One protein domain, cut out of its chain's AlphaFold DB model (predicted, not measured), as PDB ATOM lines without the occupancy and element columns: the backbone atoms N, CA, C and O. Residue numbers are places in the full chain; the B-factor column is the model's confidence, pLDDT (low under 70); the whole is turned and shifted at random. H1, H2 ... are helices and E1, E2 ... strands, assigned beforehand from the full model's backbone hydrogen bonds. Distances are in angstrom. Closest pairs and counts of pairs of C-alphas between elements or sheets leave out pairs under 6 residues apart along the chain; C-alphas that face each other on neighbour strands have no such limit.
ATOM      1  N   ILE A   5      12.140  26.485 -28.446       91.62
ATOM      2  CA  ILE A   5      12.784  25.988 -29.668       91.62
ATOM      3  C   ILE A   5      12.076  24.704 -30.096       91.62
ATOM      4  O   ILE A   5      11.815  23.836 -29.267       91.62
ATOM      5  N   GLU A   6      11.766  24.579 -31.384       93.12
ATOM      6  CA  GLU A   6      11.289  23.320 -31.954       93.12
ATOM      7  C   GLU A   6      12.480  22.443 -32.357       93.12
ATOM      8  O   GLU A   6      13.378  22.891 -33.066       93.12
ATOM      9  N   PHE A   7      12.485  21.190 -31.906       92.00
ATOM     10  CA  PHE A   7      13.489  20.191 -32.258       92.00
ATOM     11  C   PHE A   7      12.814  18.837 -32.501       92.00
ATOM     12  O   PHE A   7      12.060  18.350 -31.657       92.00
ATOM     13  N   ASN A   8      13.061  18.228 -33.667       90.19
ATOM     14  CA  ASN A   8      12.444  16.963 -34.094       90.19
ATOM     15  C   ASN A   8      10.905  16.940 -33.958       90.19
ATOM     16  O   ASN A   8      10.322  15.951 -33.514       90.19
ATOM     17  N   GLY A   9      10.244  18.049 -34.311       90.06
ATOM     18  CA  GLY A   9       8.781  18.182 -34.260       90.06
ATOM     19  C   GLY A   9       8.190  18.302 -32.849       90.06
ATOM     20  O   GLY A   9       6.975  18.191 -32.688       90.06
ATOM     21  N   LYS A  10       9.021  18.512 -31.819       92.81
ATOM     22  CA  LYS A  10       8.589  18.794 -30.444       92.81
ATOM     23  C   LYS A  10       9.065  20.181 -30.018       92.81
ATOM     24  O   LYS A  10      10.184  20.580 -30.331       92.81
ATOM     25  N   LEU A  11       8.229  20.899 -29.273       94.38
ATOM     26  CA  LEU A  11       8.591  22.181 -28.667       94.38
ATOM     27  C   LEU A  11       9.284  21.953 -27.326       94.38
ATOM     28  O   LEU A  11       8.744  21.267 -26.460       94.38
ATOM     29  N   TYR A  12      10.446  22.577 -27.158       94.19
ATOM     30  CA  TYR A  12      11.203  22.585 -25.917       94.19
ATOM     31  C   TYR A  12      11.209  23.976 -25.297       94.19
ATOM     32  O   TYR A  12      11.286  24.986 -26.002       94.19
ATOM     33  N   ILE A  13      11.158  24.028 -23.970       94.31
ATOM     34  CA  ILE A  13      11.165  25.274 -23.196       94.31
ATOM     35  C   ILE A  13      12.552  25.498 -22.594       94.31
ATOM     36  O   ILE A  13      13.168  24.566 -22.078       94.31
ATOM     37  N   LEU A  14      13.053  26.734 -22.650       91.44
ATOM     38  CA  LEU A  14      14.323  27.083 -22.022       91.44
ATOM     39  C   LEU A  14      14.187  26.933 -20.506       91.44
ATOM     40  O   LEU A  14      13.461  27.702 -19.877       91.44
ATOM     41  N   ASN A  15      14.933  25.996 -19.931       88.56
ATOM     42  CA  ASN A  15      15.072  25.864 -18.485       88.56
ATOM     43  C   ASN A  15      16.078  26.889 -17.950       88.56
ATOM     44  O   ASN A  15      15.790  27.687 -17.063       88.56
ATOM     45  N   GLN A  16      17.274  26.893 -18.536       82.69
ATOM     46  CA  GLN A  16      18.407  27.671 -18.048       82.69
ATOM     47  C   GLN A  16      19.394  27.981 -19.175       82.69
ATOM     48  O   GLN A  16      19.542  27.230 -20.143       82.69
ATOM     49  N   CYS A  17      20.080  29.110 -19.035       83.00
ATOM     50  CA  CYS A  17      21.093  29.579 -19.968       83.00
ATOM     51  C   CYS A  17      22.357  29.911 -19.179       83.00
ATOM     52  O   CYS A  17      22.300  30.699 -18.233       83.00
ATOM     53  N   CYS A  18      23.480  29.302 -19.551       74.00
ATOM     54  CA  CYS A  18      24.773  29.556 -18.937       74.00
ATOM     55  C   CYS A  18      25.230  30.978 -19.268       74.00
ATOM     56  O   CYS A  18      25.859  31.228 -20.292       74.00
ATOM     57  N   GLY A  19      24.882  31.916 -18.386       63.91
ATOM     58  CA  GLY A  19      25.482  33.242 -18.308       63.91
ATOM     59  C   GLY A  19      26.798  33.186 -17.532       63.91
ATOM     60  O   GLY A  19      26.992  32.301 -16.702       63.91
ATOM     61  N   GLU A  20      27.686  34.144 -17.795       55.69
ATOM     62  CA  GLU A  20      29.110  34.240 -17.405       55.69
ATOM     63  C   GLU A  20      29.479  34.009 -15.913       55.69
ATOM     64  O   GLU A  20      30.660  34.022 -15.564       55.69
ATOM     65  N   ASN A  21      28.508  33.735 -15.036       57.16
ATOM     66  CA  ASN A  21      28.659  33.596 -13.586       57.16
ATOM     67  C   ASN A  21      28.790  32.152 -13.059       57.16
ATOM     68  O   ASN A  21      28.951  31.978 -11.855       57.16
ATOM     69  N   HIS A  22      28.784  31.123 -13.912       61.03
ATOM     70  CA  HIS A  22      28.883  29.713 -13.488       61.03
ATOM     71  C   HIS A  22      30.204  29.051 -13.913       61.03
ATOM     72  O   HIS A  22      30.233  27.939 -14.440       61.03
ATOM     73  N   LYS A  23      31.329  29.749 -13.690       57.09
ATOM     74  CA  LYS A  23      32.682  29.212 -13.925       57.09
ATOM     75  C   LYS A  23      32.972  28.068 -12.943       57.09
ATOM     76  O   LYS A  23      33.503  28.307 -11.864       57.09
ATOM     77  N   GLY A  24      32.629  26.839 -13.314       63.88
ATOM     78  CA  GLY A  24      32.980  25.641 -12.545       63.88
ATOM     79  C   GLY A  24      31.996  24.481 -12.663       63.88
ATOM     80  O   GLY A  24      32.391  23.349 -12.409       63.88
ATOM     81  N   GLU A  25      30.756  24.735 -13.082       69.44
ATOM     82  CA  GLU A  25      29.761  23.676 -13.277       69.44
ATOM     83  C   GLU A  25      29.880  23.078 -14.685       69.44
ATOM     84  O   GLU A  25      30.002  23.796 -15.687       69.44
ATOM     85  N   ASN A  26      29.861  21.747 -14.765       78.00
ATOM     86  CA  ASN A  26      29.959  21.035 -16.036       78.00
ATOM     87  C   ASN A  26      28.582  20.885 -16.714       78.00
ATOM     88  O   ASN A  26      27.530  21.055 -16.093       78.00
ATOM     89  N   LEU A  27      28.588  20.541 -18.004       78.00
ATOM     90  CA  LEU A  27      27.371  20.385 -18.806       78.00
ATOM     91  C   LEU A  27      26.375  19.378 -18.204       78.00
ATOM     92  O   LEU A  27      25.168  19.589 -18.289       78.00
ATOM     93  N   PHE A  28      26.862  18.296 -17.594       79.06
ATOM     94  CA  PHE A  28      26.017  17.233 -17.050       79.06
ATOM     95  C   PHE A  28      25.253  17.682 -15.804       79.06
ATOM     96  O   PHE A  28      24.068  17.387 -15.680       79.06
ATOM     97  N   GLU A  29      25.894  18.443 -14.914       81.19
ATOM     98  CA  GLU A  29      25.226  19.022 -13.743       81.19
ATOM     99  C   GLU A  29      24.118  19.994 -14.148       81.19
ATOM    100  O   GLU A  29      23.064  20.044 -13.515       81.19
ATOM    101  N   TRP A  30      24.331  20.724 -15.241       79.69
ATOM    102  CA  TRP A  30      23.312  21.577 -15.829       79.69
ATOM    103  C   TRP A  30      22.162  20.741 -16.396       79.69
ATOM    104  O   TRP A  30      21.017  20.913 -15.985       79.69
ATOM    105  N   CYS A  31      22.447  19.780 -17.270       81.38
ATOM    106  CA  CYS A  31      21.418  18.941 -17.890       81.38
ATOM    107  C   CYS A  31      20.591  18.148 -16.863       81.38
ATOM    108  O   CYS A  31      19.386  17.994 -17.047       81.38
ATOM    109  N   GLY A  32      21.193  17.736 -15.743       80.06
ATOM    110  CA  GLY A  32      20.495  17.064 -14.642       80.06
ATOM    111  C   GLY A  32      19.425  17.912 -13.941       80.06
ATOM    112  O   GLY A  32      18.587  17.361 -13.234       80.06
ATOM    113  N   ARG A  33      19.421  19.238 -14.140       83.12
ATOM    114  CA  ARG A  33      18.385  20.157 -13.631       83.12
ATOM    115  C   ARG A  33      17.232  20.370 -14.609       83.12
ATOM    116  O   ARG A  33      16.268  21.037 -14.247       83.12
ATOM    117  N   SER A  34      17.345  19.878 -15.842       85.88
ATOM    118  CA  SER A  34      16.282  19.979 -16.840       85.88
ATOM    119  C   SER A  34      15.307  18.816 -16.723       85.88
ATOM    120  O   SER A  34      15.712  17.675 -16.519       85.88
ATOM    121  N   ASN A  35      14.028  19.094 -16.934       92.69
ATOM    122  CA  ASN A  35      12.980  18.098 -17.120       92.69
ATOM    123  C   ASN A  35      12.851  17.703 -18.595       92.69
ATOM    124  O   ASN A  35      13.275  18.432 -19.490       92.69
ATOM    125  N   VAL A  36      12.218  16.559 -18.856       94.06
ATOM    126  CA  VAL A  36      11.864  16.151 -20.221       94.06
ATOM    127  C   VAL A  36      11.003  17.231 -20.885       94.06
ATOM    128  O   VAL A  36      10.035  17.706 -20.295       94.06
ATOM    129  N   GLY A  37      11.343  17.605 -22.121       93.75
ATOM    130  CA  GLY A  37      10.694  18.706 -22.845       93.75
ATOM    131  C   GLY A  37      11.313  20.080 -22.568       93.75
ATOM    132  O   GLY A  37      10.837  21.092 -23.079       93.75
ATOM    133  N   GLU A  38      12.401  20.138 -21.807       94.44
ATOM    134  CA  GLU A  38      13.182  21.353 -21.619       94.44
ATOM    135  C   GLU A  38      14.511  21.300 -22.369       94.44
ATOM    136  O   GLU A  38      15.037  20.232 -22.699       94.44
ATOM    137  N   PHE A  39      15.076  22.479 -22.609       92.19
ATOM    138  CA  PHE A  39      16.437  22.609 -23.093       92.19
ATOM    139  C   PHE A  39      17.268  23.543 -22.223       92.19
ATOM    140  O   PHE A  39      16.775  24.477 -21.585       92.19
ATOM    141  N   THR A  40      18.567  23.286 -22.234       90.56
ATOM    142  CA  THR A  40      19.591  24.080 -21.575       90.56
ATOM    143  C   THR A  40      20.517  24.672 -22.631       90.56
ATOM    144  O   THR A  40      20.989  23.958 -23.512       90.56
ATOM    145  N   ARG A  41      20.818  25.971 -22.539       88.75
ATOM    146  CA  ARG A  41      21.897  26.589 -23.327       88.75
ATOM    147  C   ARG A  41      23.172  26.631 -22.498       88.75
ATOM    148  O   ARG A  41      23.179  27.211 -21.415       88.75
ATOM    149  N   TYR A  42      24.244  26.047 -23.011       86.31
ATOM    150  CA  TYR A  42      25.547  25.992 -22.358       86.31
ATOM    151  C   TYR A  42      26.637  26.430 -23.336       86.31
ATOM    152  O   TYR A  42      27.051  25.658 -24.199       86.31
ATOM    153  N   TYR A  43      27.090  27.682 -23.204       83.56
ATOM    154  CA  TYR A  43      28.015  28.329 -24.141       83.56
ATOM    155  C   TYR A  43      27.548  28.200 -25.603       83.56
ATOM    156  O   TYR A  43      26.504  28.726 -25.981       83.56
ATOM    157  N   ASP A  44      28.322  27.489 -26.416       86.00
ATOM    158  CA  ASP A  44      28.107  27.208 -27.829       86.00
ATOM    159  C   ASP A  44      27.200  25.993 -28.066       86.00
ATOM    160  O   ASP A  44      27.139  25.496 -29.184       86.00
ATOM    161  N   LYS A  45      26.530  25.466 -27.037       88.75
ATOM    162  CA  LYS A  45      25.729  24.242 -27.131       88.75
ATOM    163  C   LYS A  45      24.318  24.454 -26.624       88.75
ATOM    164  O   LYS A  45      24.074  25.202 -25.677       88.75
ATOM    165  N   ILE A  46      23.396  23.732 -27.233       91.69
ATOM    166  CA  ILE A  46      22.026  23.570 -26.767       91.69
ATOM    167  C   ILE A  46      21.843  22.096 -26.445       91.69
ATOM    168  O   ILE A  46      22.168  21.252 -27.272       91.69
ATOM    169  N   VAL A  47      21.347  21.779 -25.254       92.94
ATOM    170  CA  VAL A  47      21.056  20.402 -24.857       92.94
ATOM    171  C   VAL A  47      19.579  20.248 -24.560       92.94
ATOM    172  O   VAL A  47      19.043  20.937 -23.697       92.94
ATOM    173  N   PHE A  48      18.943  19.324 -25.263       93.62
ATOM    174  CA  PHE A  48      17.548  18.945 -25.127       93.62
ATOM    175  C   PHE A  48      17.432  17.729 -24.214       93.62
ATOM    176  O   PHE A  48      18.103  16.721 -24.441       93.62
ATOM    177  N   HIS A  49      16.555  17.795 -23.215       94.62
ATOM    178  CA  HIS A  49      16.181  16.627 -22.429       94.62
ATOM    179  C   HIS A  49      14.973  15.958 -23.085       94.62
ATOM    180  O   HIS A  49      13.831  16.411 -22.986       94.62
ATOM    181  N   THR A  50      15.247  14.882 -23.806       93.12
ATOM    182  CA  THR A  50      14.254  14.074 -24.510       93.12
ATOM    183  C   THR A  50      13.763  12.928 -23.623       93.12
ATOM    184  O   THR A  50      14.369  12.608 -22.605       93.12
ATOM    185  N   GLU A  51      12.700  12.238 -24.037       92.06
ATOM    186  CA  GLU A  51      12.221  11.027 -23.347       92.06
ATOM    187  C   GLU A  51      13.257   9.889 -23.322       92.06
ATOM    188  O   GLU A  51      13.173   9.000 -22.482       92.06
ATOM    189  N   ASN A  52      14.241   9.924 -24.227       90.75
ATOM    190  CA  ASN A  52      15.263   8.887 -24.380       90.75
ATOM    191  C   ASN A  52      16.629   9.290 -23.791       90.75
ATOM    192  O   ASN A  52      17.604   8.569 -23.988       90.75
ATOM    193  N   GLY A  53      16.718  10.433 -23.104       91.81
ATOM    194  CA  GLY A  53      17.974  10.998 -22.603       91.81
ATOM    195  C   GLY A  53      18.287  12.358 -23.221       91.81
ATOM    196  O   GLY A  53      17.375  13.102 -23.592       91.81
ATOM    197  N   PHE A  54      19.567  12.703 -23.335       92.81
ATOM    198  CA  PHE A  54      19.995  14.041 -23.728       92.81
ATOM    199  C   PHE A  54      20.507  14.091 -25.166       92.81
ATOM    200  O   PHE A  54      21.268  13.236 -25.616       92.81
ATOM    201  N   VAL A  55      20.105  15.138 -25.884       94.19
ATOM    202  CA  VAL A  55      20.589  15.427 -27.235       94.19
ATOM    203  C   VAL A  55      21.222  16.805 -27.235       94.19
ATOM    204  O   VAL A  55      20.561  17.785 -26.903       94.19
ATOM    205  N   ALA A  56      22.494  16.891 -27.604       92.69
ATOM    206  CA  ALA A  56      23.202  18.151 -27.761       92.69
ATOM    207  C   ALA A  56      23.213  18.591 -29.228       92.69
ATOM    208  O   ALA A  56      23.260  17.757 -30.125       92.69
ATOM    209  N   ALA A  57      23.205  19.899 -29.462       93.00
ATOM    210  CA  ALA A  57      23.438  20.538 -30.751       93.00
ATOM    211  C   ALA A  57      24.390  21.727 -30.575       93.00
ATOM    212  O   ALA A  57      24.446  22.341 -29.505       93.00
ATOM    213  N   TYR A  58      25.136  22.063 -31.627       88.94
ATOM    214  CA  TYR A  58      25.998  23.247 -31.631       88.94
ATOM    215  C   TYR A  58      25.192  24.508 -31.952       88.94
ATOM    216  O   TYR A  58      24.697  24.673 -33.068       88.94
ATOM    217  N   SER A  59      25.118  25.421 -30.985       82.38
ATOM    218  CA  SER A  59      24.381  26.684 -31.057       82.38
ATOM    219  C   SER A  59      22.984  26.452 -31.645       82.38
ATOM    220  O   SER A  59      22.296  25.520 -31.241       82.38
ATOM    221  N   ASP A  60      22.560  27.264 -32.607       81.69
ATOM    222  CA  ASP A  60      21.252  27.137 -33.244       81.69
ATOM    223  C   ASP A  60      21.268  26.189 -34.466       81.69
ATOM    224  O   ASP A  60      20.271  26.081 -35.177       81.69
ATOM    225  N   ASN A  61      22.379  25.479 -34.725       88.25
ATOM    226  CA  ASN A  61      22.455  24.465 -35.778       88.25
ATOM    227  C   ASN A  61      21.964  23.106 -35.256       88.25
ATOM    228  O   ASN A  61      22.749  22.228 -34.893       88.25
ATOM    229  N   LEU A  62      20.642  22.948 -35.229       88.12
ATOM    230  CA  LEU A  62      19.967  21.758 -34.705       88.12
ATOM    231  C   LEU A  62      20.184  20.494 -35.557       88.12
ATOM    232  O   LEU A  62      20.043  19.381 -35.051       88.12
ATOM    233  N   GLU A  63      20.551  20.652 -36.831       88.38
ATOM    234  CA  GLU A  63      20.867  19.525 -37.719       88.38
ATOM    235  C   GLU A  63      22.176  18.838 -37.314       88.38
ATOM    236  O   GLU A  63      22.330  17.631 -37.488       88.38
ATOM    237  N   ASN A  64      23.104  19.587 -36.712       90.00
ATOM    238  CA  ASN A  64      24.336  19.050 -36.148       90.00
ATOM    239  C   ASN A  64      24.135  18.642 -34.680       90.00
ATOM    240  O   ASN A  64      24.695  19.262 -33.770       90.00
ATOM    241  N   SER A  65      23.296  17.626 -34.460       93.06
ATOM    242  CA  SER A  65      22.975  17.101 -33.129       93.06
ATOM    243  C   SER A  65      23.494  15.681 -32.885       93.06
ATOM    244  O   SER A  65      23.644  14.879 -33.807       93.06
ATOM    245  N   TRP A  66      23.793  15.363 -31.623       93.44
ATOM    246  CA  TRP A  66      24.264  14.047 -31.183       93.44
ATOM    247  C   TRP A  66      23.752  13.705 -29.778       93.44
ATOM    248  O   TRP A  66      23.479  14.588 -28.965       93.44
ATOM    249  N   ASN A  67      23.620  12.409 -29.491       91.62
ATOM    250  CA  ASN A  67      23.240  11.929 -28.160       91.62
ATOM    251  C   ASN A  67      24.433  12.036 -27.201       91.62
ATOM    252  O   ASN A  67      25.561  11.721 -27.598       91.62
ATOM    253  N   ILE A  68      24.177  12.450 -25.960       87.19
ATOM    254  CA  ILE A  68      25.173  12.539 -24.881       87.19
ATOM    255  C   ILE A  68      24.709  11.841 -23.607       87.19
ATOM    256  O   ILE A  68      23.482  11.680 -23.425       87.19
TER     257      ILE A  68
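Overview. This is residues 5 to 68 of the 68 residues of an uncharacterized protein of Bacteroides fragilis (UniProt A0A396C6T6). A single six-stranded sheet curls like part of a barrel and folds back on itself, with E1 and E2 facing E4, E5 and E6 across the fold and E3 as the hinge. One short helix, H1, sits over E4 on the outside of the curl, and the long axis runs from the turn at Gly 9 to the loop at Gly 24. The printed part has 64 residues, in the order E1, E2, H1, E3, E4, E5, E6, and is mostly strand. The mixed sheet has the order E1, E2, E3, E4, E5, E6, with E2 and E3 parallel and the other neighbours antiparallel. The whole is compact, with a radius of gyration of the C-alphas of 10.8 A, and elongated, spanning 33 by 21 by 19 A.

Along the chain. E1, residues 5 to 7, begins at C-alpha 5 at (12.784, 25.988, -29.668). E2, residues 10 to 17, is the longest strand by residues and measures 19.6 A from first to last C-alpha. H1 is residues 27 to 31, with C-alpha 27 at (27.371, 20.385, -18.806). E3, residues 38 to 42, measures 13.2 A; E4, residues 45 to 50, 15.6 A; E5, residues 53 to 58, 17.2 A. E6, residues 61 to 67, measures 14.7 A and ends at C-alpha 67 at (23.240, 11.929, -28.160).

Arrangement. The sheet is strongly twisted, and its edge strands are E1 and E6. E1 and E2 form a hairpin, with N 5 and O 12 at 3.0 A. The pairing of E2 is staggered: residues 10 to 12 pair with E1, residues 13 to 17 with E3. E2 and E3 are parallel at 44 degrees, with N 39 and O 13 at 2.9 A; with H1 between them they make a strand-helix-strand unit, two parallel neighbour strands joined through a helix, with a right-handed crossover. E3, E4, E5 and E6 form a meander, each strand the antiparallel neighbour of the one before. In it N 40 and O 47 are 2.8 A apart, N 48 and O 55 2.8 A, and N 56 and O 66 2.9 A. The closest C-alphas of E1 and E6, those of Phe 7 and Leu 62, are 7.1 A apart. H1 is on the sheet, over E4, at a height of 8.1 A; its closest C-alpha pair with E4 is Cys 31 and Val 47, 7.1 A. In H1 every O i to N i+4 pair is within hydrogen-bond range.

Size, cuts and confidence. The C-alphas farthest apart, those of Gly 9 and Gly 24, are 33.4 A apart. The printed part has no cut and no long link. Its mean pLDDT is 85.7, and residues 19 to 25 are under 70.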